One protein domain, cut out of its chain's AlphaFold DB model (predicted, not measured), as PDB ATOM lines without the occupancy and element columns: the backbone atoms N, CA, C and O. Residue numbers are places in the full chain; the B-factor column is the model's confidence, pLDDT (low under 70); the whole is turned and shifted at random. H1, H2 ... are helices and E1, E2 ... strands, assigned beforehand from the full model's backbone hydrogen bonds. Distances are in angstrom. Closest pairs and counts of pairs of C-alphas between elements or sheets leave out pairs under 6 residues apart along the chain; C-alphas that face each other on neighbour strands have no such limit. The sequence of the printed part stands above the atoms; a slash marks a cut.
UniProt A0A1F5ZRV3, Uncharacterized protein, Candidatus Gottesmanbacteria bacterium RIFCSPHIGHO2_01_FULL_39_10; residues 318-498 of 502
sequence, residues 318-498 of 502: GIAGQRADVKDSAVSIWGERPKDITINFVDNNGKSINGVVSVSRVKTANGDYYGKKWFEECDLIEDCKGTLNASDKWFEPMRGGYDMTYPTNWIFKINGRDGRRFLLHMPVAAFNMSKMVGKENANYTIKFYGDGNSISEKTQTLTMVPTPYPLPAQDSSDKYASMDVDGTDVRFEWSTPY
ATOM      1  N   GLY A 318     -23.246  64.032  -3.496       68.69
ATOM      2  CA  GLY A 318     -22.786  65.408  -3.308       68.69
ATOM      3  C   GLY A 318     -23.655  66.272  -2.407       68.69
ATOM      4  O   GLY A 318     -23.122  67.035  -1.601       68.69
ATOM      5  N   ILE A 319     -24.984  66.145  -2.492       63.62
ATOM      6  CA  ILE A 319     -25.899  66.909  -1.626       63.62
ATOM      7  C   ILE A 319     -25.740  66.513  -0.152       63.62
ATOM      8  O   ILE A 319     -25.783  67.380   0.720       63.62
ATOM      9  N   ALA A 320     -25.547  65.229   0.158       58.25
ATOM     10  CA  ALA A 320     -25.445  64.806   1.555       58.25
ATOM     11  C   ALA A 320     -24.121  65.202   2.206       58.25
ATOM     12  O   ALA A 320     -24.119  65.556   3.382       58.25
ATOM     13  N   GLY A 321     -23.019  65.239   1.444       52.56
ATOM     14  CA  GLY A 321     -21.755  65.810   1.926       52.56
ATOM     15  C   GLY A 321     -21.886  67.278   2.361       52.56
ATOM     16  O   GLY A 321     -21.093  67.761   3.161       52.56
ATOM     17  N   GLN A 322     -22.919  67.982   1.882       52.44
ATOM     18  CA  GLN A 322     -23.223  69.370   2.241       52.44
ATOM     19  C   GLN A 322     -24.299  69.507   3.333       52.44
ATOM     20  O   GLN A 322     -24.529  70.614   3.824       52.44
ATOM     21  N   ARG A 323     -24.982  68.421   3.720       48.38
ATOM     22  CA  ARG A 323     -26.158  68.465   4.601       48.38
ATOM     23  C   ARG A 323     -26.163  67.334   5.630       48.38
ATOM     24  O   ARG A 323     -26.581  66.215   5.352       48.38
ATOM     25  N   ALA A 324     -25.796  67.669   6.868       48.12
ATOM     26  CA  ALA A 324     -25.779  66.746   8.010       48.12
ATOM     27  C   ALA A 324     -27.161  66.163   8.394       48.12
ATOM     28  O   ALA A 324     -27.233  65.214   9.180       48.12
ATOM     29  N   ASP A 325     -28.257  66.733   7.880       52.41
ATOM     30  CA  ASP A 325     -29.633  66.261   8.069       52.41
ATOM     31  C   ASP A 325     -30.087  65.246   7.004       52.41
ATOM     32  O   ASP A 325     -31.070  64.539   7.216       52.41
ATOM     33  N   VAL A 326     -29.342  65.096   5.905       52.50
ATOM     34  CA  VAL A 326     -29.597  64.115   4.836       52.50
ATOM     35  C   VAL A 326     -28.884  62.800   5.185       52.50
ATOM     36  O   VAL A 326     -28.015  62.310   4.469       52.50
ATOM     37  N   LYS A 327     -29.203  62.238   6.357       49.06
ATOM     38  CA  LYS A 327     -28.497  61.063   6.907       49.06
ATOM     39  C   LYS A 327     -28.755  59.760   6.143       49.06
ATOM     40  O   LYS A 327     -27.935  58.850   6.238       49.06
ATOM     41  N   ASP A 328     -29.834  59.695   5.361       51.16
ATOM     42  CA  ASP A 328     -30.388  58.416   4.895       51.16
ATOM     43  C   ASP A 328     -30.271  58.151   3.378       51.16
ATOM     44  O   ASP A 328     -30.661  57.075   2.934       51.16
ATOM     45  N   SER A 329     -29.756  59.076   2.550       52.16
ATOM     46  CA  SER A 329     -29.935  58.965   1.084       52.16
ATOM     47  C   SER A 329     -28.657  58.812   0.239       52.16
ATOM     48  O   SER A 329     -28.636  57.959  -0.644       52.16
ATOM     49  N   ALA A 330     -27.575  59.549   0.501       46.31
ATOM     50  CA  ALA A 330     -26.327  59.472  -0.283       46.31
ATOM     51  C   ALA A 330     -25.479  58.236   0.003       46.31
ATOM     52  O   ALA A 330     -24.887  57.636  -0.890       46.31
ATOM     53  N   VAL A 331     -25.434  57.853   1.275       54.41
ATOM     54  CA  VAL A 331     -24.646  56.717   1.749       54.41
ATOM     55  C   VAL A 331     -25.376  55.382   1.584       54.41
ATOM     56  O   VAL A 331     -24.863  54.323   1.941       54.41
ATOM     57  N   SER A 332     -26.563  55.438   0.971       63.62
ATOM     58  CA  SER A 332     -27.389  54.279   0.650       63.62
ATOM     59  C   SER A 332     -26.645  53.269  -0.212       63.62
ATOM     60  O   SER A 332     -26.750  52.083   0.067       63.62
ATOM     61  N   ILE A 333     -25.844  53.708  -1.192       78.50
ATOM     62  CA  ILE A 333     -25.135  52.770  -2.071       78.50
ATOM     63  C   ILE A 333     -24.124  51.914  -1.300       78.50
ATOM     64  O   ILE A 333     -24.041  50.717  -1.543       78.50
ATOM     65  N   TRP A 334     -23.435  52.489  -0.310       79.06
ATOM     66  CA  TRP A 334     -22.498  51.759   0.547       79.06
ATOM     67  C   TRP A 334     -23.210  50.811   1.513       79.06
ATOM     68  O   TRP A 334     -22.714  49.724   1.799       79.06
ATOM     69  N   GLY A 335     -24.401  51.193   1.977       77.44
ATOM     70  CA  GLY A 335     -25.258  50.342   2.801       77.44
ATOM     71  C   GLY A 335     -26.086  49.310   2.023       77.44
ATOM     72  O   GLY A 335     -26.674  48.421   2.646       77.44
ATOM     73  N   GLU A 336     -26.165  49.410   0.693       85.31
ATOM     74  CA  GLU A 336     -27.034  48.584  -0.146       85.31
ATOM     75  C   GLU A 336     -26.536  47.150  -0.229       85.31
ATOM     76  O   GLU A 336     -25.505  46.852  -0.814       85.31
ATOM     77  N   ARG A 337     -27.305  46.220   0.322       91.19
ATOM     78  CA  ARG A 337     -26.908  44.817   0.388       91.19
ATOM     79  C   ARG A 337     -28.107  43.874   0.330       91.19
ATOM     80  O   ARG A 337     -29.230  44.304   0.622       91.19
ATOM     81  N   PRO A 338     -27.886  42.597  -0.019       94.19
ATOM     82  CA  PRO A 338     -28.831  41.530   0.276       94.19
ATOM     83  C   PRO A 338     -29.150  41.507   1.779       94.19
ATOM     84  O   PRO A 338     -28.279  41.797   2.597       94.19
ATOM     85  N   LYS A 339     -30.396  41.187   2.133       91.56
ATOM     86  CA  LYS A 339     -30.850  41.019   3.520       91.56
ATOM     87  C   LYS A 339     -30.118  39.874   4.205       91.56
ATOM     88  O   LYS A 339     -29.618  40.057   5.304       91.56
ATOM     89  N   ASP A 340     -30.029  38.739   3.517       94.12
ATOM     90  CA  ASP A 340     -29.331  37.558   4.005       94.12
ATOM     91  C   ASP A 340     -28.071  37.335   3.162       94.12
ATOM     92  O   ASP A 340     -28.134  37.228   1.934       94.12
ATOM     93  N   ILE A 341     -26.910  37.277   3.813       95.06
ATOM     94  CA  ILE A 341     -25.618  37.035   3.161       95.06
ATOM     95  C   ILE A 341     -24.952  35.848   3.835       95.06
ATOM     96  O   ILE A 341     -24.635  35.906   5.022       95.06
ATOM     97  N   THR A 342     -24.667  34.816   3.051       94.31
ATOM     98  CA  THR A 342     -23.950  33.625   3.503       94.31
ATOM     99  C   THR A 342     -22.661  33.466   2.708       94.31
ATOM    100  O   THR A 342     -22.663  33.532   1.478       94.31
ATOM    101  N   ILE A 343     -21.548  33.245   3.403       94.81
ATOM    102  CA  ILE A 343     -20.216  33.093   2.815       94.81
ATOM    103  C   ILE A 343     -19.628  31.752   3.247       94.81
ATOM    104  O   ILE A 343     -19.469  31.461   4.436       94.81
ATOM    105  N   ASN A 344     -19.288  30.938   2.251       93.44
ATOM    106  CA  ASN A 344     -18.618  29.658   2.423       93.44
ATOM    107  C   ASN A 344     -17.165  29.754   1.960       93.44
ATOM    108  O   ASN A 344     -16.860  30.409   0.965       93.44
ATOM    109  N   PHE A 345     -16.277  29.051   2.657       91.94
ATOM    110  CA  PHE A 345     -14.852  29.024   2.352       91.94
ATOM    111  C   PHE A 345     -14.443  27.614   1.942       91.94
ATOM    112  O   PHE A 345     -14.739  26.646   2.650       91.94
ATOM    113  N   VAL A 346     -13.760  27.488   0.808       91.88
ATOM    114  CA  VAL A 346     -13.286  26.204   0.280       91.88
ATOM    115  C   VAL A 346     -11.826  26.295  -0.142       91.88
ATOM    116  O   VAL A 346     -11.329  27.364  -0.495       91.88
ATOM    117  N   ASP A 347     -11.129  25.165  -0.108       88.75
ATOM    118  CA  ASP A 347      -9.770  25.067  -0.630       88.75
ATOM    119  C   ASP A 347      -9.737  24.818  -2.144       88.75
ATOM    120  O   ASP A 347     -10.771  24.767  -2.819       88.75
ATOM    121  N   ASN A 348      -8.533  24.646  -2.694       86.31
ATOM    122  CA  ASN A 348      -8.346  24.487  -4.131       86.31
ATOM    123  C   ASN A 348      -9.081  23.256  -4.709       86.31
ATOM    124  O   ASN A 348      -9.467  23.247  -5.881       86.31
ATOM    125  N   ASN A 349      -9.348  22.250  -3.874       87.81
ATOM    126  CA  ASN A 349     -10.075  21.038  -4.247       87.81
ATOM    127  C   ASN A 349     -11.590  21.163  -4.014       87.81
ATOM    128  O   ASN A 349     -12.322  20.193  -4.209       87.81
ATOM    129  N   GLY A 350     -12.072  22.331  -3.579       88.12
ATOM    130  CA  GLY A 350     -13.475  22.568  -3.245       88.12
ATOM    131  C   GLY A 350     -13.886  22.012  -1.881       88.12
ATOM    132  O   GLY A 350     -15.075  21.996  -1.564       88.12
ATOM    133  N   LYS A 351     -12.939  21.558  -1.050       90.06
ATOM    134  CA  LYS A 351     -13.250  21.054   0.290       90.06
ATOM    135  C   LYS A 351     -13.455  22.226   1.245       90.06
ATOM    136  O   LYS A 351     -12.638  23.143   1.291       90.06
ATOM    137  N   SER A 352     -14.522  22.176   2.041       90.44
ATOM    138  CA  SER A 352     -14.838  23.220   3.020       90.44
ATOM    139  C   SER A 352     -13.706  23.435   4.024       90.44
ATOM    140  O   SER A 352     -13.227  22.489   4.660       90.44
ATOM    141  N   ILE A 353     -13.332  24.697   4.210       87.31
ATOM    142  CA  ILE A 353     -12.397  25.140   5.240       87.31
ATOM    143  C   ILE A 353     -13.224  25.468   6.482       87.31
ATOM    144  O   ILE A 353     -13.862  26.512   6.579       87.31
ATOM    145  N   ASN A 354     -13.241  24.538   7.435       83.69
ATOM    146  CA  ASN A 354     -13.958  24.702   8.695       83.69
ATOM    147  C   ASN A 354     -13.020  25.278   9.753       83.69
ATOM    148  O   ASN A 354     -11.968  24.701  10.031       83.69
ATOM    149  N   GLY A 355     -13.412  26.379  10.380       83.38
ATOM    150  CA  GLY A 355     -12.531  27.141  11.256       83.38
ATOM    151  C   GLY A 355     -13.263  28.210  12.049       83.38
ATOM    152  O   GLY A 355     -14.493  28.193  12.114       83.38
ATOM    153  N   VAL A 356     -12.499  29.113  12.653       89.31
ATOM    154  CA  VAL A 356     -13.005  30.391  13.165       89.31
ATOM    155  C   VAL A 356     -12.750  31.452  12.104       89.31
ATOM    156  O   VAL A 356     -11.626  31.543  11.615       89.31
ATOM    157  N   VAL A 357     -13.764  32.233  11.747       88.62
ATOM    158  CA  VAL A 357     -13.610  33.395  10.868       88.62
ATOM    159  C   VAL A 357     -13.886  34.648  11.673       88.62
ATOM    160  O   VAL A 357     -14.989  34.799  12.198       88.62
ATOM    161  N   SER A 358     -12.881  35.513  11.739       89.94
ATOM    162  CA  SER A 358     -12.955  36.836  12.345       89.94
ATOM    163  C   SER A 358     -13.125  37.877  11.250       89.94
ATOM    164  O   SER A 358     -12.378  37.862  10.266       89.94
ATOM    165  N   VAL A 359     -14.089  38.777  11.408       90.69
ATOM    166  CA  VAL A 359     -14.325  39.877  10.473       90.69
ATOM    167  C   VAL A 359     -14.164  41.206  11.167       90.69
ATOM    168  O   VAL A 359     -14.838  41.473  12.161       90.69
ATOM    169  N   SER A 360     -13.327  42.054  10.580       88.62
ATOM    170  CA  SER A 360     -13.055  43.383  11.105       88.62
ATOM    171  C   SER A 360     -13.394  44.468  10.091       88.62
ATOM    172  O   SER A 360     -13.104  44.337   8.896       88.62
ATOM    173  N   ARG A 361     -13.989  45.562  10.581       85.38
ATOM    174  CA  ARG A 361     -14.113  46.807   9.813       85.38
ATOM    175  C   ARG A 361     -12.742  47.455   9.693       85.38
ATOM    176  O   ARG A 361     -11.946  47.424  10.635       85.38
ATOM    177  N   VAL A 362     -12.509  48.099   8.557       79.81
ATOM    178  CA  VAL A 362     -11.315  48.912   8.335       79.81
ATOM    179  C   VAL A 362     -11.676  50.326   7.909       79.81
ATOM    180  O   VAL A 362     -12.729  50.565   7.314       79.81
ATOM    181  N   LYS A 363     -10.766  51.258   8.180       76.06
ATOM    182  CA  LYS A 363     -10.762  52.605   7.603       76.06
ATOM    183  C   LYS A 363      -9.510  52.792   6.754       76.06
ATOM    184  O   LYS A 363      -8.480  52.178   7.024       76.06
ATOM    185  N   THR A 364      -9.580  53.659   5.753       71.81
ATOM    186  CA  THR A 364      -8.400  54.018   4.963       71.81
ATOM    187  C   THR A 364      -7.424  54.832   5.824       71.81
ATOM    188  O   THR A 364      -7.822  55.853   6.384       71.81
ATOM    189  N   ALA A 365      -6.172  54.385   5.948       64.12
ATOM    190  CA  ALA A 365      -5.153  54.997   6.814       64.12
ATOM    191  C   ALA A 365      -4.602  56.326   6.254       64.12
ATOM    192  O   ALA A 365      -4.373  57.279   6.993       64.12
ATOM    193  N   ASN A 366      -4.449  56.409   4.927       59.53
ATOM    194  CA  ASN A 366      -4.030  57.611   4.206       59.53
ATOM    195  C   ASN A 366      -5.183  58.070   3.313       59.53
ATOM    196  O   ASN A 366      -5.723  57.263   2.564       59.53
ATOM    197  N   GLY A 367      -5.568  59.346   3.395       52.66
ATOM    198  CA  GLY A 367      -6.766  59.918   2.761       52.66
ATOM    199  C   GLY A 367      -6.789  59.955   1.226       52.66
ATOM    200  O   GLY A 367      -7.465  60.816   0.670       52.66
ATOM    201  N   ASP A 368      -6.061  59.072   0.542       50.00
ATOM    202  CA  ASP A 368      -6.097  58.964  -0.910       50.00
ATOM    203  C   ASP A 368      -7.183  57.976  -1.372       50.00
ATOM    204  O   ASP A 368      -7.162  56.757  -1.132       50.00
ATOM    205  N   TYR A 369      -8.181  58.542  -2.043       50.31
ATOM    206  CA  TYR A 369      -9.336  57.841  -2.577       50.31
ATOM    207  C   TYR A 369      -9.025  57.113  -3.897       50.31
ATOM    208  O   TYR A 369      -9.713  56.138  -4.197       50.31
ATOM    209  N   TYR A 370      -7.933  57.449  -4.592       49.16
ATOM    210  CA  TYR A 370      -7.762  57.162  -6.024       49.16
ATOM    211  C   TYR A 370      -6.770  56.040  -6.370       49.16
ATOM    212  O   TYR A 370      -6.367  55.907  -7.521       49.16
ATOM    213  N   GLY A 371      -6.348  55.209  -5.414       53.00
ATOM    214  CA  GLY A 371      -5.374  54.161  -5.721       53.00
ATOM    215  C   GLY A 371      -5.158  53.141  -4.615       53.00
ATOM    216  O   GLY A 371      -6.085  52.779  -3.888       53.00
ATOM    217  N   LYS A 372      -3.911  52.661  -4.524       63.16
ATOM    218  CA  LYS A 372      -3.400  51.751  -3.489       63.16
ATOM    219  C   LYS A 372      -3.986  52.094  -2.115       63.16
ATOM    220  O   LYS A 372      -3.929  53.245  -1.691       63.16
ATOM    221  N   LYS A 373      -4.548  51.103  -1.425       66.62
ATOM    222  CA  LYS A 373      -5.226  51.303  -0.143       66.62
ATOM    223  C   LYS A 373      -4.399  50.748   1.005       66.62
ATOM    224  O   LYS A 373      -3.895  49.627   0.941       66.62
ATOM    225  N   TRP A 374      -4.334  51.547   2.062       71.62
ATOM    226  CA  TRP A 374      -3.855  51.148   3.379       71.62
ATOM    227  C   TRP A 374      -5.041  51.115   4.315       71.62
ATOM    228  O   TRP A 374      -5.841  52.056   4.318       71.62
ATOM    229  N   PHE A 375      -5.160  50.050   5.086       75.88
ATOM    230  CA  PHE A 375      -6.321  49.811   5.919       75.88
ATOM    231  C   PHE A 375      -5.911  49.680   7.378       75.88
ATOM    232  O   PHE A 375      -5.193  48.765   7.763       75.88
ATOM    233  N   GLU A 376      -6.429  50.575   8.209       77.69
ATOM    234  CA  GLU A 376      -6.362  50.429   9.657       77.69
ATOM    235  C   GLU A 376      -7.563  49.609  10.128       77.69
ATOM    236  O   GLU A 376      -8.719  50.012   9.955       77.69
ATOM    237  N   GLU A 377      -7.291  48.456  10.734       83.88
ATOM    238  CA  GLU A 377      -8.298  47.655  11.429       83.88
ATOM    239  C   GLU A 377      -8.850  48.444  12.617       83.88
ATOM    240  O   GLU A 377      -8.098  48.912  13.471       83.88
ATOM    241  N   CYS A 378     -10.169  48.632  12.639       78.00
ATOM    242  CA  CYS A 378     -10.839  49.440  13.656       78.00
ATOM    243  C   CYS A 378     -11.524  48.552  14.692       78.00
ATOM    244  O   CYS A 378     -11.134  48.541  15.855       78.00
ATOM    245  N   ASP A 379     -12.516  47.780  14.244       80.38
ATOM    246  CA  ASP A 379     -13.405  47.022  15.120       80.38
ATOM    247  C   ASP A 379     -13.510  45.576  14.644       80.38
ATOM    248  O   ASP A 379     -13.846  45.330  13.481       80.38
ATOM    249  N   LEU A 380     -13.306  44.623  15.558       83.94
ATOM    250  CA  LEU A 380     -13.742  43.242  15.359       83.94
ATOM    251  C   LEU A 380     -15.272  43.204  15.447       83.94
ATOM    252  O   LEU A 380     -15.857  43.500  16.490       83.94
ATOM    253  N   ILE A 381     -15.920  42.838  14.347       81.62
ATOM    254  CA  ILE A 381     -17.381  42.823  14.227       81.62
ATOM    255  C   ILE A 381     -17.952  41.477  14.626       81.62
ATOM    256  O   ILE A 381     -18.999  41.415  15.275       81.62
ATOM    257  N   GLU A 382     -17.285  40.404  14.213       82.62
ATOM    258  CA  GLU A 382     -17.848  39.070  14.317       82.62
ATOM    259  C   GLU A 382     -16.767  37.995  14.343       82.62
ATOM    260  O   GLU A 382     -15.812  38.052  13.574       82.62
ATOM    261  N   ASP A 383     -16.978  36.996  15.203       80.81
ATOM    262  CA  ASP A 383     -16.256  35.729  15.217       80.81
ATOM    263  C   ASP A 383     -17.271  34.600  15.032       80.81
ATOM    264  O   ASP A 383     -18.141  34.381  15.880       80.81
ATOM    265  N   CYS A 384     -17.157  33.847  13.942       79.25
ATOM    266  CA  CYS A 384     -18.061  32.736  13.650       79.25
ATOM    267  C   CYS A 384     -17.303  31.419  13.461       79.25
ATOM    268  O   CYS A 384     -16.113  31.398  13.148       79.25
ATOM    269  N   LYS A 385     -17.992  30.290  13.666       76.25
ATOM    270  CA  LYS A 385     -17.447  28.952  13.403       76.25
ATOM    271  C   LYS A 385     -18.056  28.389  12.120       76.25
ATOM    272  O   LYS A 385     -19.247  28.100  12.099       76.25
ATOM    273  N   GLY A 386     -17.228  28.127  11.110       74.75
ATOM    274  CA  GLY A 386     -17.661  27.540   9.837       74.75
ATOM    275  C   GLY A 386     -18.202  28.582   8.857       74.75
ATOM    276  O   GLY A 386     -17.493  29.525   8.522       74.75
ATOM    277  N   THR A 387     -19.425  28.377   8.363       81.38
ATOM    278  CA  THR A 387     -20.101  29.297   7.439       81.38
ATOM    279  C   THR A 387     -20.360  30.642   8.107       81.38
ATOM    280  O   THR A 387     -20.883  30.703   9.222       81.38
ATOM    281  N   LEU A 388     -20.021  31.714   7.398       86.06
ATOM    282  CA  LEU A 388     -20.189  33.075   7.875       86.06
ATOM    283  C   LEU A 388     -21.509  33.650   7.368       86.06
ATOM    284  O   LEU A 388     -21.769  33.627   6.167       86.06
ATOM    285  N   ASN A 389     -22.325  34.175   8.279       88.25
ATOM    286  CA  ASN A 389     -23.538  34.908   7.936       88.25
ATOM    287  C   ASN A 389     -23.319  36.371   8.303       88.25
ATOM    288  O   ASN A 389     -23.089  36.663   9.473       88.25
ATOM    289  N   ALA A 390     -23.334  37.274   7.323       86.81
ATOM    290  CA  ALA A 390     -23.034  38.675   7.604       86.81
ATOM    291  C   ALA A 390     -24.184  39.309   8.397       86.81
ATOM    292  O   ALA A 390     -25.334  39.298   7.958       86.81
ATOM    293  N   SER A 391     -23.868  39.873   9.559       85.75
ATOM    294  CA  SER A 391     -24.822  40.634  10.367       85.75
ATOM    295  C   SER A 391     -24.986  42.073   9.859       85.75
ATOM    296  O   SER A 391     -24.113  42.616   9.182       85.75
ATOM    297  N   ASP A 392     -26.078  42.747  10.238       83.56
ATOM    298  CA  ASP A 392     -26.328  44.147   9.849       83.56
ATOM    299  C   ASP A 392     -25.197  45.106  10.241       83.56
ATOM    300  O   ASP A 392     -24.904  46.060   9.518       83.56
ATOM    301  N   LYS A 393     -24.493  44.787  11.334       83.06
ATOM    302  CA  LYS A 393     -23.317  45.517  11.813       83.06
ATOM    303  C   LYS A 393     -22.216  45.616  10.769       83.06
ATOM    304  O   LYS A 393     -21.359  46.476  10.872       83.06
ATOM    305  N   TRP A 394     -22.161  44.769   9.760       83.38
ATOM    306  CA  TRP A 394     -21.114  44.891   8.753       83.38
ATOM    307  C   TRP A 394     -21.191  46.197   7.964       83.38
ATOM    308  O   TRP A 394     -20.167  46.677   7.498       83.38
ATOM    309  N   PHE A 395     -22.383  46.776   7.852       82.00
ATOM    310  CA  PHE A 395     -22.696  47.847   6.909       82.00
ATOM    311  C   PHE A 395     -23.240  49.099   7.600       82.00
ATOM    312  O   PHE A 395     -23.780  49.994   6.953       82.00
ATOM    313  N   GLU A 396     -23.143  49.150   8.927       79.31
ATOM    314  CA  GLU A 396     -23.419  50.366   9.680       79.31
ATOM    315  C   GLU A 396     -22.252  51.351   9.513       79.31
ATOM    316  O   GLU A 396     -21.088  50.938   9.554       79.31
ATOM    317  N   PRO A 397     -22.529  52.660   9.379       75.94
ATOM    318  CA  PRO A 397     -21.481  53.668   9.340       75.94
ATOM    319  C   PRO A 397     -20.667  53.704  10.634       75.94
ATOM    320  O   PRO A 397     -21.199  53.573  11.740       75.94
ATOM    321  N   MET A 398     -19.379  53.999  10.498       71.69
ATOM    322  CA  MET A 398     -18.518  54.414  11.598       71.69
ATOM    323  C   MET A 398     -18.733  55.908  11.863       71.69
ATOM    324  O   MET A 398     -18.712  56.729  10.942       71.69
ATOM    325  N   ARG A 399     -18.961  56.274  13.129       66.69
ATOM    326  CA  ARG A 399     -19.094  57.675  13.555       66.69
ATOM    327  C   ARG A 399     -17.765  58.158  14.124       66.69
ATOM    328  O   ARG A 399     -17.353  57.679  15.177       66.69
ATOM    329  N   GLY A 400     -17.127  59.115  13.454       56.59
ATOM    330  CA  GLY A 400     -15.915  59.783  13.930       56.59
ATOM    331  C   GLY A 400     -16.103  61.297  13.910       56.59
ATOM    332  O   GLY A 400     -16.103  61.906  12.848       56.59
ATOM    333  N   GLY A 401     -16.278  61.925  15.077       58.69
ATOM    334  CA  GLY A 401     -16.514  63.372  15.155       58.69
ATOM    335  C   GLY A 401     -17.829  63.797  14.483       58.69
ATOM    336  O   GLY A 401     -18.889  63.275  14.828       58.69
ATOM    337  N   TYR A 402     -17.761  64.755  13.552       43.34
ATOM    338  CA  TYR A 402     -18.915  65.225  12.770       43.34
ATOM    339  C   TYR A 402     -19.186  64.387  11.506       43.34
ATOM    340  O   TYR A 402     -20.233  64.571  10.886       43.34
ATOM    341  N   ASP A 403     -18.306  63.437  11.172       56.31
ATOM    342  CA  ASP A 403     -18.348  62.701   9.911       56.31
ATOM    343  C   ASP A 403     -18.851  61.261  10.105       56.31
ATOM    344  O   ASP A 403     -18.491  60.548  11.052       56.31
ATOM    345  N   MET A 404     -19.714  60.820   9.185       63.44
ATOM    346  CA  MET A 404     -20.113  59.418   9.043       63.44
ATOM    347  C   MET A 404     -19.355  58.814   7.866       63.44
ATOM    348  O   MET A 404     -19.476  59.302   6.746       63.44
ATOM    349  N   THR A 405     -18.625  57.729   8.104       68.19
ATOM    350  CA  THR A 405     -17.911  56.994   7.051       68.19
ATOM    351  C   THR A 405     -18.468  55.584   6.954       68.19
ATOM    352  O   THR A 405     -18.667  54.919   7.971       68.19
ATOM    353  N   TYR A 406     -18.769  55.122   5.744       72.44
ATOM    354  CA  TYR A 406     -19.148  53.726   5.543       72.44
ATOM    355  C   TYR A 406     -17.891  52.905   5.285       72.44
ATOM    356  O   TYR A 406     -16.966  53.402   4.638       72.44
ATOM    357  N   PRO A 407     -17.836  51.662   5.784       74.38
ATOM    358  CA  PRO A 407     -16.768  50.763   5.391       74.38
ATOM    359  C   PRO A 407     -16.833  50.550   3.871       74.38
ATOM    360  O   PRO A 407     -17.900  50.336   3.302       74.38
ATOM    361  N   THR A 408     -15.684  50.644   3.210       79.56
ATOM    362  CA  THR A 408     -15.505  50.273   1.796       79.56
ATOM    363  C   THR A 408     -14.696  48.983   1.673       79.56
ATOM    364  O   THR A 408     -14.690  48.327   0.638       79.56
ATOM    365  N   ASN A 409     -14.097  48.511   2.765       84.94
ATOM    366  CA  ASN A 409     -13.422  47.225   2.796       84.94
ATOM    367  C   ASN A 409     -13.546  46.548   4.172       84.94
ATOM    368  O   ASN A 409     -13.836  47.200   5.179       84.94
ATOM    369  N   TRP A 410     -13.369  45.226   4.187       87.81
ATOM    370  CA  TRP A 410     -13.441  44.352   5.358       87.81
ATOM    371  C   TRP A 410     -12.197  43.476   5.339       87.81
ATOM    372  O   TRP A 410     -11.741  43.073   4.267       87.81
ATOM    373  N   ILE A 411     -11.676  43.135   6.514       89.06
ATOM    374  CA  ILE A 411     -10.644  42.104   6.637       89.06
ATOM    375  C   ILE A 411     -11.292  40.844   7.194       89.06
ATOM    376  O   ILE A 411     -11.866  40.866   8.283       89.06
ATOM    377  N   PHE A 412     -11.173  39.737   6.461       90.12
ATOM    378  CA  PHE A 412     -11.523  38.404   6.945       90.12
ATOM    379  C   PHE A 412     -10.251  37.672   7.356       90.12
ATOM    380  O   PHE A 412      -9.353  37.490   6.534       90.12
ATOM    381  N   LYS A 413     -10.186  37.205   8.604       90.00
ATOM    382  CA  LYS A 413      -9.137  36.307   9.108       90.00
ATOM    383  C   LYS A 413      -9.751  34.928   9.333       90.00
ATOM    384  O   LYS A 413     -10.560  34.741  10.238       90.00
ATOM    385  N   ILE A 414      -9.387  33.960   8.500       88.81
ATOM    386  CA  ILE A 414      -9.919  32.595   8.517       88.81
ATOM    387  C   ILE A 414      -8.885  31.689   9.177       88.81
ATOM    388  O   ILE A 414      -7.805  31.506   8.631       88.81
ATOM    389  N   ASN A 415      -9.213  31.086  10.318       89.00
ATOM    390  CA  ASN A 415      -8.370  30.138  11.049       89.00
ATOM    391  C   ASN A 415      -8.978  28.730  10.986       89.00
ATOM    392  O   ASN A 415      -9.851  28.378  11.785       89.00
ATOM    393  N   GLY A 416      -8.530  27.924  10.025       85.62
ATOM    394  CA  GLY A 416      -8.933  26.536   9.819       85.62
ATOM    395  C   GLY A 416      -8.544  25.617  10.979       85.62
ATOM    396  O   GLY A 416      -7.491  25.755  11.602       85.62
ATOM    397  N   ARG A 417      -9.394  24.624  11.271       84.38
ATOM    398  CA  ARG A 417      -9.121  23.589  12.291       84.38
ATOM    399  C   ARG A 417      -7.933  22.697  11.940       84.38
ATOM    400  O   ARG A 417      -7.360  22.074  12.825       84.38
ATOM    401  N   ASP A 418      -7.603  22.615  10.659       82.56
ATOM    402  CA  ASP A 418      -6.444  21.902  10.124       82.56
ATOM    403  C   ASP A 418      -5.136  22.699  10.259       82.56
ATOM    404  O   ASP A 418      -4.102  22.265   9.764       82.56
ATOM    405  N   GLY A 419      -5.171  23.848  10.943       83.25
ATOM    406  CA  GLY A 419      -4.011  24.700  11.182       83.25
ATOM    407  C   GLY A 419      -3.765  25.726  10.083       83.25
ATOM    408  O   GLY A 419      -2.984  26.646  10.318       83.25
ATOM    409  N   ARG A 420      -4.462  25.622   8.941       85.25
ATOM    410  CA  ARG A 420      -4.395  26.605   7.856       85.25
ATOM    411  C   ARG A 420      -5.038  27.914   8.272       85.25
ATOM    412  O   ARG A 420      -6.000  27.946   9.036       85.25
ATOM    413  N   ARG A 421      -4.529  29.006   7.736       87.38
ATOM    414  CA  ARG A 421      -4.891  30.359   8.088       87.38
ATOM    415  C   ARG A 421      -4.801  31.282   6.872       87.38
ATOM    416  O   ARG A 421      -3.818  31.251   6.137       87.38
ATOM    417  N   PHE A 422      -5.814  32.116   6.682       86.31
ATOM    418  CA  PHE A 422      -5.933  33.012   5.532       86.31
ATOM    419  C   PHE A 422      -6.356  34.409   5.981       86.31
ATOM    420  O   PHE A 422      -7.128  34.550   6.930       86.31
ATOM    421  N   LEU A 423      -5.890  35.430   5.266       87.31
ATOM    422  CA  LEU A 423      -6.359  36.811   5.376       87.31
ATOM    423  C   LEU A 423      -6.932  37.253   4.028       87.31
ATOM    424  O   LEU A 423      -6.335  36.952   2.997       87.31
ATOM    425  N   LEU A 424      -8.068  37.945   3.997       87.88
ATOM    426  CA  LEU A 424      -8.669  38.443   2.756       87.88
ATOM    427  C   LEU A 424      -9.249  39.845   2.943       87.88
ATOM    428  O   LEU A 424     -10.027  40.068   3.868       87.88
ATOM    429  N   HIS A 425      -8.913  40.749   2.027       86.69
ATOM    430  CA  HIS A 425      -9.555  42.054   1.899       86.69
ATOM    431  C   HIS A 425     -10.796  41.936   1.008       86.69
ATOM    432  O   HIS A 425     -10.680  41.700  -0.196       86.69
ATOM    433  N   MET A 426     -11.982  42.068   1.593       89.00
ATOM    434  CA  MET A 426     -13.257  41.919   0.893       89.00
ATOM    435  C   MET A 426     -13.921  43.282   0.691       89.00
ATOM    436  O   MET A 426     -14.379  43.845   1.682       89.00
ATOM    437  N   PRO A 427     -14.038  43.814  -0.541       88.19
ATOM    438  CA  PRO A 427     -14.670  45.112  -0.755       88.19
ATOM    439  C   PRO A 427     -16.199  45.010  -0.743       88.19
ATOM    440  O   PRO A 427     -16.779  43.993  -1.139       88.19
ATOM    441  N   VAL A 428     -16.870  46.106  -0.375       88.75
ATOM    442  CA  VAL A 428     -18.346  46.135  -0.300       88.75
ATOM    443  C   VAL A 428     -19.027  45.936  -1.653       88.75
ATOM    444  O   VAL A 428     -20.165  45.468  -1.710       88.75
ATOM    445  N   ALA A 429     -18.310  46.239  -2.742       89.75
ATOM    446  CA  ALA A 429     -18.820  46.183  -4.106       89.75
ATOM    447  C   ALA A 429     -19.442  44.820  -4.437       89.75
ATOM    448  O   ALA A 429     -20.460  44.780  -5.121       89.75
ATOM    449  N   ALA A 430     -18.896  43.711  -3.915       92.25
ATOM    450  CA  ALA A 430     -19.493  42.384  -4.102       92.25
ATOM    451  C   ALA A 430     -20.946  42.338  -3.607       92.25
ATOM    452  O   ALA A 430     -21.842  41.886  -4.316       92.25
ATOM    453  N   PHE A 431     -21.197  42.841  -2.398       93.75
ATOM    454  CA  PHE A 431     -22.527  42.834  -1.795       93.75
ATOM    455  C   PHE A 431     -23.453  43.833  -2.482       93.75
ATOM    456  O   PHE A 431     -24.603  43.508  -2.779       93.75
ATOM    457  N   ASN A 432     -22.938  45.024  -2.787       92.44
ATOM    458  CA  ASN A 432     -23.707  46.050  -3.472       92.44
ATOM    459  C   ASN A 432     -24.172  45.580  -4.855       92.44
ATOM    460  O   ASN A 432     -25.358  45.691  -5.161       92.44
ATOM    461  N   MET A 433     -23.289  44.996  -5.671       94.06
ATOM    462  CA  MET A 433     -23.652  44.525  -7.013       94.06
ATOM    463  C   MET A 433     -24.744  43.451  -6.965       94.06
ATOM    464  O   MET A 433     -25.736  43.565  -7.688       94.06
ATOM    465  N   SER A 434     -24.640  42.477  -6.054       95.94
ATOM    466  CA  SER A 434     -25.691  41.472  -5.830       95.94
ATOM    467  C   SER A 434     -27.033  42.121  -5.461       95.94
ATOM    468  O   SER A 434     -28.087  41.750  -5.985       95.94
ATOM    469  N   LYS A 435     -27.025  43.147  -4.601       94.56
ATOM    470  CA  LYS A 435     -28.246  43.899  -4.267       94.56
ATOM    471  C   LYS A 435     -28.807  44.660  -5.463       94.56
ATOM    472  O   LYS A 435     -30.020  44.648  -5.676       94.56
ATOM    473  N   MET A 436     -27.955  45.303  -6.256       93.06
ATOM    474  CA  MET A 436     -28.360  46.101  -7.417       93.06
ATOM    475  C   MET A 436     -29.076  45.249  -8.476       93.06
ATOM    476  O   MET A 436     -30.067  45.706  -9.060       93.06
ATOM    477  N   VAL A 437     -28.663  43.987  -8.651       93.12
ATOM    478  CA  VAL A 437     -29.371  43.006  -9.503       93.12
ATOM    479  C   VAL A 437     -30.616  42.395  -8.852       93.12
ATOM    480  O   VAL A 437     -31.316  41.603  -9.478       93.12
ATOM    481  N   GLY A 438     -30.955  42.794  -7.624       93.06
ATOM    482  CA  GLY A 438     -32.187  42.407  -6.936       93.06
ATOM    483  C   GLY A 438     -32.075  41.165  -6.053       93.06
ATOM    484  O   GLY A 438     -33.107  40.598  -5.690       93.06
ATOM    485  N   LYS A 439     -30.865  40.723  -5.686       95.25
ATOM    486  CA  LYS A 439     -30.709  39.647  -4.699       95.25
ATOM    487  C   LYS A 439     -31.030  40.173  -3.306       95.25
ATOM    488  O   LYS A 439     -30.351  41.049  -2.777       95.25
ATOM    489  N   GLU A 440     -32.055  39.590  -2.695       94.81
ATOM    490  CA  GLU A 440     -32.331  39.765  -1.267       94.81
ATOM    491  C   GLU A 440     -31.572  38.744  -0.419       94.81
ATOM    492  O   GLU A 440     -31.227  39.053   0.711       94.81
ATOM    493  N   ASN A 441     -31.243  37.580  -0.986       96.19
ATOM    494  CA  ASN A 441     -30.449  36.545  -0.333       96.19
ATOM    495  C   ASN A 441     -29.275  36.215  -1.249       96.19
ATOM    496  O   ASN A 441     -29.508  35.835  -2.402       96.19
ATOM    497  N   ALA A 442     -28.046  36.372  -0.761       96.38
ATOM    498  CA  ALA A 442     -26.840  36.125  -1.537       96.38
ATOM    499  C   ALA A 442     -25.955  35.054  -0.903       96.38
ATOM    500  O   ALA A 442     -25.683  35.084   0.300       96.38
ATOM    501  N   ASN A 443     -25.484  34.124  -1.731       95.88
ATOM    502  CA  ASN A 443     -24.606  33.037  -1.308       95.88
ATOM    503  C   ASN A 443     -23.277  33.115  -2.051       95.88
ATOM    504  O   ASN A 443     -23.220  32.909  -3.261       95.88
ATOM    505  N   TYR A 444     -22.202  33.347  -1.309       96.12
ATOM    506  CA  TYR A 444     -20.856  33.444  -1.853       96.12
ATOM    507  C   TYR A 444     -20.042  32.209  -1.492       96.12
ATOM    508  O   TYR A 444     -20.150  31.661  -0.391       96.12
ATOM    509  N   THR A 445     -19.186  31.787  -2.419       95.38
ATOM    510  CA  THR A 445     -18.155  30.781  -2.159       95.38
ATOM    511  C   THR A 445     -16.801  31.376  -2.497       95.38
ATOM    512  O   THR A 445     -16.523  31.680  -3.655       95.38
ATOM    513  N   ILE A 446     -15.963  31.535  -1.478       94.12
ATOM    514  CA  ILE A 446     -14.586  31.991  -1.622       94.12
ATOM    515  C   ILE A 446     -13.697  30.756  -1.699       94.12
ATOM    516  O   ILE A 446     -13.636  29.954  -0.762       94.12
ATOM    517  N   LYS A 447     -13.007  30.610  -2.827       92.62
ATOM    518  CA  LYS A 447     -12.045  29.538  -3.069       92.62
ATOM    519  C   LYS A 447     -10.629  30.057  -2.855       92.62
ATOM    520  O   LYS A 447     -10.232  30.994  -3.542       92.62
ATOM    521  N   PHE A 448      -9.874  29.425  -1.961       89.50
ATOM    522  CA  PHE A 448      -8.452  29.704  -1.747       89.50
ATOM    523  C   PHE A 448      -7.568  28.719  -2.508       89.50
ATOM    524  O   PHE A 448      -7.859  27.520  -2.558       89.50
ATOM    525  N   TYR A 449      -6.470  29.221  -3.069       85.69
ATOM    526  CA  TYR A 449      -5.525  28.430  -3.862       85.69
ATOM    527  C   TYR A 449      -4.206  28.143  -3.122       85.69
ATOM    528  O   TYR A 449      -3.524  27.184  -3.474       85.69
ATOM    529  N   GLY A 450      -3.882  28.918  -2.079       75.31
ATOM    530  CA  GLY A 450      -2.692  28.731  -1.241       75.31
ATOM    531  C   GLY A 450      -2.827  27.646  -0.163       75.31
ATOM    532  O   GLY A 450      -3.921  27.161   0.140       75.31
ATOM    533  N   ASP A 451      -1.701  27.285   0.455       72.19
ATOM    534  CA  ASP A 451      -1.607  26.259   1.505       72.19
ATOM    535  C   ASP A 451      -2.094  26.731   2.889       72.19
ATOM    536  O   ASP A 451      -2.307  25.910   3.779       72.19
ATOM    537  N   GLY A 452      -2.321  28.037   3.057       68.69
ATOM    538  CA  GLY A 452      -2.820  28.645   4.287       68.69
ATOM    539  C   GLY A 452      -1.777  28.754   5.398       68.69
ATOM    540  O   GLY A 452      -2.149  28.820   6.562       68.69
ATOM    541  N   ASN A 453      -0.477  28.754   5.105       64.38
ATOM    542  CA  ASN A 453       0.539  28.926   6.155       64.38
ATOM    543  C   ASN A 453       1.026  30.377   6.314       64.38
ATOM    544  O   ASN A 453       1.748  30.686   7.260       64.38
ATOM    545  N   SER A 454       0.585  31.294   5.448       55.25
ATOM    546  CA  SER A 454       0.950  32.713   5.478       55.25
ATOM    547  C   SER A 454      -0.232  33.591   5.914       55.25
ATOM    548  O   SER A 454      -1.015  34.041   5.081       55.25
ATOM    549  N   ILE A 455      -0.366  33.862   7.219       55.56
ATOM    550  CA  ILE A 455      -1.308  34.892   7.714       55.56
ATOM    551  C   ILE A 455      -0.859  36.311   7.358       55.56
ATOM    552  O   ILE A 455      -1.692  37.211   7.285       55.56
ATOM    553  N   SER A 456       0.440  36.557   7.237       49.72
ATOM    554  CA  SER A 456       0.949  37.903   7.480       49.72
ATOM    555  C   SER A 456       0.972  38.764   6.220       49.72
ATOM    556  O   SER A 456       1.796  38.544   5.338       49.72
ATOM    557  N   GLU A 457       0.098  39.772   6.193       53.03
ATOM    558  CA  GLU A 457       0.455  41.154   5.812       53.03
ATOM    559  C   GLU A 457       0.953  41.389   4.374       53.03
ATOM    560  O   GLU A 457       1.538  42.428   4.081       53.03
ATOM    561  N   LYS A 458       0.727  40.456   3.444       60.75
ATOM    562  CA  LYS A 458       1.076  40.675   2.035       60.75
ATOM    563  C   LYS A 458       0.045  41.567   1.356       60.75
ATOM    564  O   LYS A 458      -1.155  41.317   1.466       60.75
ATOM    565  N   THR A 459       0.536  42.521   0.567       67.44
ATOM    566  CA  THR A 459      -0.255  43.266  -0.415       67.44
ATOM    567  C   THR A 459      -1.132  42.312  -1.224       67.44
ATOM    568  O   THR A 459      -0.619  41.407  -1.879       67.44
ATOM    569  N   GLN A 460      -2.445  42.506  -1.220       76.88
ATOM    570  CA  GLN A 460      -3.346  41.776  -2.115       76.88
ATOM    571  C   GLN A 460      -3.677  42.634  -3.323       76.88
ATOM    572  O   GLN A 460      -3.881  43.832  -3.187       76.88
ATOM    573  N   THR A 461      -3.770  42.029  -4.498       78.38
ATOM    574  CA  THR A 461      -4.279  42.684  -5.700       78.38
ATOM    575  C   THR A 461      -5.613  42.054  -6.084       78.38
ATOM    576  O   THR A 461      -5.648  40.863  -6.387       78.38
ATOM    577  N   LEU A 462      -6.699  42.828  -6.064       79.88
ATOM    578  CA  LEU A 462      -8.020  42.403  -6.521       79.88
ATOM    579  C   LEU A 462      -8.248  42.810  -7.977       79.88
ATOM    580  O   LEU A 462      -8.216  43.994  -8.296       79.88
ATOM    581  N   THR A 463      -8.603  41.837  -8.810       79.88
ATOM    582  CA  THR A 463      -9.174  42.055 -10.143       79.88
ATOM    583  C   THR A 463     -10.666  41.737 -10.139       79.88
ATOM    584  O   THR A 463     -11.081  40.698  -9.624       79.88
ATOM    585  N   MET A 464     -11.484  42.612 -10.728       83.00
ATOM    586  CA  MET A 464     -12.932  42.417 -10.884       83.00
ATOM    587  C   MET A 464     -13.272  42.088 -12.338       83.00
ATOM    588  O   MET A 464     -13.429  43.003 -13.130       83.00
ATOM    589  N   VAL A 465     -13.398  40.820 -12.721       77.62
ATOM    590  CA  VAL A 465     -13.545  40.425 -14.135       77.62
ATOM    591  C   VAL A 465     -14.985  40.062 -14.511       77.62
ATOM    592  O   VAL A 465     -15.644  39.373 -13.735       77.62
ATOM    593  N   PRO A 466     -15.489  40.455 -15.697       77.94
ATOM    594  CA  PRO A 466     -16.705  39.860 -16.247       77.94
ATOM    595  C   PRO A 466     -16.497  38.364 -16.559       77.94
ATOM    596  O   PRO A 466     -15.373  37.895 -16.728       77.94
ATOM    597  N   THR A 467     -17.570  37.587 -16.644       69.50
ATOM    598  CA  THR A 467     -17.564  36.143 -16.901       69.50
ATOM    599  C   THR A 467     -18.529  35.811 -18.048       69.50
ATOM    600  O   THR A 467     -19.613  36.380 -18.110       69.50
ATOM    601  N   PRO A 468     -18.162  34.916 -18.986       59.50
ATOM    602  CA  PRO A 468     -16.849  34.301 -19.148       59.50
ATOM    603  C   PRO A 468     -15.873  35.273 -19.836       59.50
ATOM    604  O   PRO A 468     -15.960  35.496 -21.039       59.50
ATOM    605  N   TYR A 469     -14.907  35.820 -19.098       56.69
ATOM    606  CA  TYR A 469     -13.754  36.497 -19.684       56.69
ATOM    607  C   TYR A 469     -12.536  35.585 -19.510       56.69
ATOM    608  O   TYR A 469     -12.259  35.157 -18.382       56.69
ATOM    609  N   PRO A 470     -11.821  35.222 -20.590       46.56
ATOM    610  CA  PRO A 470     -10.542  34.554 -20.450       46.56
ATOM    611  C   PRO A 470      -9.605  35.556 -19.787       46.56
ATOM    612  O   PRO A 470      -9.273  36.584 -20.373       46.56
ATOM    613  N   LEU A 471      -9.226  35.283 -18.539       48.38
ATOM    614  CA  LEU A 471      -8.172  36.041 -17.881       48.38
ATOM    615  C   LEU A 471      -6.993  36.106 -18.856       48.38
ATOM    616  O   LEU A 471      -6.613  35.054 -19.392       48.38
ATOM    617  N   PRO A 472      -6.414  37.292 -19.117       42.78
ATOM    618  CA  PRO A 472      -5.084  37.327 -19.688       42.78
ATOM    619  C   PRO A 472      -4.247  36.376 -18.838       42.78
ATOM    620  O   PRO A 472      -4.379  36.381 -17.612       42.78
ATOM    621  N   ALA A 473      -3.450  35.521 -19.475       41.62
ATOM    622  CA  ALA A 473      -2.405  34.792 -18.778       41.62
ATOM    623  C   ALA A 473      -1.439  35.846 -18.223       41.62
ATOM    624  O   ALA A 473      -0.447  36.188 -18.859       41.62
ATOM    625  N   GLN A 474      -1.798  36.480 -17.111       43.81
ATOM    626  CA  GLN A 474      -0.936  37.410 -16.424       43.81
ATOM    627  C   GLN A 474       0.009  36.530 -15.620       43.81
ATOM    628  O   GLN A 474      -0.217  36.193 -14.460       43.81
ATOM    629  N   ASP A 475       1.031  36.073 -16.339       43.75
ATOM    630  CA  ASP A 475       2.297  35.646 -15.781       43.75
ATOM    631  C   ASP A 475       2.722  36.681 -14.727       43.75
ATOM    632  O   ASP A 475       2.844  37.861 -15.054       43.75
ATOM    633  N   SER A 476       2.946  36.216 -13.488       42.91
ATOM    634  CA  SER A 476       3.694  36.865 -12.389       42.91
ATOM    635  C   SER A 476       2.973  37.235 -11.076       42.91
ATOM    636  O   SER A 476       3.585  37.927 -10.260       42.91
ATOM    637  N   SER A 477       1.755  36.768 -10.780       53.22
ATOM    638  CA  SER A 477       1.234  36.772  -9.396       53.22
ATOM    639  C   SER A 477       0.529  35.459  -9.053       53.22
ATOM    640  O   SER A 477      -0.291  34.953  -9.819       53.22
ATOM    641  N   ASP A 478       0.862  34.875  -7.900       73.44
ATOM    642  CA  ASP A 478       0.218  33.642  -7.449       73.44
ATOM    643  C   ASP A 478      -1.240  33.961  -7.107       73.44
ATOM    644  O   ASP A 478      -1.540  34.729  -6.182       73.44
ATOM    645  N   LYS A 479      -2.165  33.399  -7.893       80.06
ATOM    646  CA  LYS A 479      -3.599  33.465  -7.610       80.06
ATOM    647  C   LYS A 479      -3.825  32.993  -6.177       80.06
ATOM    648  O   LYS A 479      -3.477  31.870  -5.827       80.06
ATOM    649  N   TYR A 480      -4.426  33.846  -5.362       84.56
ATOM    650  CA  TYR A 480      -4.575  33.622  -3.931       84.56
ATOM    651  C   TYR A 480      -5.993  33.174  -3.578       84.56
ATOM    652  O   TYR A 480      -6.179  32.147  -2.914       84.56
ATOM    653  N   ALA A 481      -7.001  33.892  -4.077       88.81
ATOM    654  CA  ALA A 481      -8.405  33.562  -3.866       88.81
ATOM    655  C   ALA A 481      -9.280  33.965  -5.058       88.81
ATOM    656  O   ALA A 481      -8.899  34.797  -5.880       88.81
ATOM    657  N   SER A 482     -10.479  33.395  -5.153       91.56
ATOM    658  CA  SER A 482     -11.502  33.844  -6.102       91.56
ATOM    659  C   SER A 482     -12.912  33.678  -5.555       91.56
ATOM    660  O   SER A 482     -13.166  32.760  -4.773       91.56
ATOM    661  N   MET A 483     -13.832  34.513  -6.028       94.69
ATOM    662  CA  MET A 483     -15.247  34.485  -5.665       94.69
ATOM    663  C   MET A 483     -16.099  34.989  -6.830       94.69
ATOM    664  O   MET A 483     -15.847  36.074  -7.345       94.69
ATOM    665  N   ASP A 484     -17.125  34.235  -7.212       93.94
ATOM    666  CA  ASP A 484     -18.170  34.743  -8.105       93.94
ATOM    667  C   ASP A 484     -19.141  35.622  -7.303       93.94
ATOM    668  O   ASP A 484     -19.544  35.266  -6.189       93.94
ATOM    669  N   VAL A 485     -19.499  36.782  -7.847       94.62
ATOM    670  CA  VAL A 485     -20.444  37.709  -7.220       94.62
ATOM    671  C   VAL A 485     -21.867  37.249  -7.552       94.62
ATOM    672  O   VAL A 485     -22.292  37.267  -8.708       94.62
ATOM    673  N   ASP A 486     -22.606  36.801  -6.534       95.12
ATOM    674  CA  ASP A 486     -23.898  36.128  -6.713       95.12
ATOM    675  C   ASP A 486     -24.932  36.978  -7.476       95.12
ATOM    676  O   ASP A 486     -25.256  38.107  -7.119       95.12
ATOM    677  N   GLY A 487     -25.514  36.396  -8.527       92.81
ATOM    678  CA  GLY A 487     -26.501  37.059  -9.381       92.81
ATOM    679  C   GLY A 487     -25.912  37.955 -10.460       92.81
ATOM    680  O   GLY A 487     -26.676  38.573 -11.200       92.81
ATOM    681  N   THR A 488     -24.590  38.025 -10.556       92.75
ATOM    682  CA  THR A 488     -23.881  38.806 -11.564       92.75
ATOM    683  C   THR A 488     -22.984  37.906 -12.396       92.75
ATOM    684  O   THR A 488     -22.635  36.803 -11.978       92.75
ATOM    685  N   ASP A 489     -22.543  38.431 -13.532       88.62
ATOM    686  CA  ASP A 489     -21.497  37.811 -14.332       88.62
ATOM    687  C   ASP A 489     -20.111  38.326 -13.911       88.62
ATOM    688  O   ASP A 489     -19.214  38.382 -14.740       88.62
ATOM    689  N   VAL A 490     -19.900  38.740 -12.658       89.25
ATOM    690  CA  VAL A 490     -18.609  39.268 -12.186       89.25
ATOM    691  C   VAL A 490     -17.921  38.275 -11.259       89.25
ATOM    692  O   VAL A 490     -18.527  37.734 -10.336       89.25
ATOM    693  N   ARG A 491     -16.617  38.089 -11.457       89.62
ATOM    694  CA  ARG A 491     -15.731  37.354 -10.558       89.62
ATOM    695  C   ARG A 491     -14.699  38.283  -9.946       89.62
ATOM    696  O   ARG A 491     -14.060  39.076 -10.629       89.62
ATOM    697  N   PHE A 492     -14.503  38.135  -8.649       89.75
ATOM    698  CA  PHE A 492     -13.396  38.727  -7.919       89.75
ATOM    699  C   PHE A 492     -12.246  37.738  -7.850       89.75
ATOM    700  O   PHE A 492     -12.436  36.575  -7.482       89.75
ATOM    701  N   GLU A 493     -11.054  38.201  -8.202       85.25
ATOM    702  CA  GLU A 493      -9.827  37.419  -8.140       85.25
ATOM    703  C   GLU A 493      -8.762  38.172  -7.363       85.25
ATOM    704  O   GLU A 493      -8.350  39.263  -7.745       85.25
ATOM    705  N   TRP A 494      -8.308  37.568  -6.273       85.31
ATOM    706  CA  TRP A 494      -7.213  38.085  -5.474       85.31
ATOM    707  C   TRP A 494      -5.929  37.379  -5.872       85.31
ATOM    708  O   TRP A 494      -5.887  36.149  -5.957       85.31
ATOM    709  N   SER A 495      -4.871  38.153  -6.043       80.12
ATOM    710  CA  SER A 495      -3.508  37.667  -6.213       80.12
ATOM    711  C   SER A 495      -2.580  38.330  -5.201       80.12
ATOM    712  O   SER A 495      -2.894  39.389  -4.656       80.12
ATOM    713  N   THR A 496      -1.443  37.703  -4.928       76.00
ATOM    714  CA  THR A 496      -0.372  38.294  -4.113       76.00
ATOM    715  C   THR A 496       0.851  38.535  -4.995       76.00
ATOM    716  O   THR A 496       1.148  37.680  -5.835       76.00
ATOM    717  N   PRO A 497       1.577  39.658  -4.848       63.16
ATOM    718  CA  PRO A 497       2.817  39.860  -5.581       63.16
ATOM    719  C   PRO A 497       3.815  38.757  -5.215       63.16
ATOM    720  O   PRO A 497       3.869  38.319  -4.062       63.16
ATOM    721  N   TYR A 498       4.605  38.316  -6.198       49.00
ATOM    722  CA  TYR A 498       5.760  37.459  -5.942       49.00
ATOM    723  C   TYR A 498       6.661  38.142  -4.906       49.00
ATOM    724  O   TYR A 498       6.998  39.321  -5.048       49.00
TER     725      TYR A 498
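Overview. This is residues 318 to 498 of the 502 residues of an uncharacterized protein of Candidatus Gottesmanbacteria bacterium RIFCSPHIGHO2_01_FULL_39_10 (UniProt A0A1F5ZRV3). Two strongly twisted sheets form a sandwich, their strands crossed at 82 degrees: five strands in the order E1, E8, E10, E11, E9, and four in the order E3, E2, E6, E7. H4 lies beside the strands of the larger sheet, while H1 and the small hairpin E4 and E5 lie at one end of the longest axis, beyond the sandwich. The printed part has 181 residues, with four named helices and eleven named strands in the order H1 H2 E1 E2 E3 H3 E4 E5 E6 E7 H4 E8 E9 E10 E11; the class is mostly strand. The larger sheet is mixed, the smaller one antiparallel. The whole is compact, with a radius of gyration of the C-alphas of 16.7 A, and spans 51 by 34 by 33 A, only just elongated.

Arrangement. In the larger sheet, edge strand E1, residues 340 to 346, is parallel to E8, residues 441 to 448, with N 342 and O 442 2.9 A apart. E8 is antiparallel to E10, residues 477 to 484, with N 447 and O 482 2.9 A apart. E10 bends by 59 degrees at residue 480 and forms a hairpin with E11, residues 490 to 497, with N 483 and O 492 2.9 A apart. E9, residues 460 to 466, is antiparallel to E11, with N 463 and O 493 2.8 A apart. The smaller sheet holds the hairpin of E2, residues 355 to 364, and E3, residues 375 to 385, with N 357 and O 384 2.9 A apart. E6, residues 409 to 416, is antiparallel to E2, with N 358 and O 413 2.9 A apart, and forms a hairpin with E7, residues 421 to 427, with N 412 and O 424 2.9 A apart. Between the sheets, the closest C-alphas of E7 and E9 are those of His 425 and Gln 460, 7.4 A apart. H4, residues 429 to 436, is on the larger sheet at a height of 4.5 A, over none of its strands. H2, residues 332 to 335, only just touches H4, with 3 pairs of C-alphas within 8 A, the closest those of Ile 333 and Asn 432, 7.0 A. H3, residues 392 to 395, only grazes the smaller sheet. E4, residues 398 to 400, and E5, residues 403 to 405, form a hairpin, with N 398 and O 405 2.8 A apart. H1, residues 318 to 321, is apart from H2. In H4 every O i to N i+4 pair is within hydrogen-bond range; H1, H2 and H3 are too short for such a pair.

Along the chain. H1 begins at C-alpha 318 (-22.786, 65.408, -3.308), and E11 ends at C-alpha 497 (2.817, 39.860, -5.581). E2 measures 27.9 A, E3 24.8 A and E8 23.1 A.

Size, cuts and confidence. The C-alphas farthest apart, those of Gln 322 and Asp 418, are 51.0 A apart. The printed part has no cut, and the link from E8 to E9 is long, with 11 residues. The mean pLDDT of the printed part is 77.3, with 52 residues under 70, among them 318 to 332 and 467 to 477.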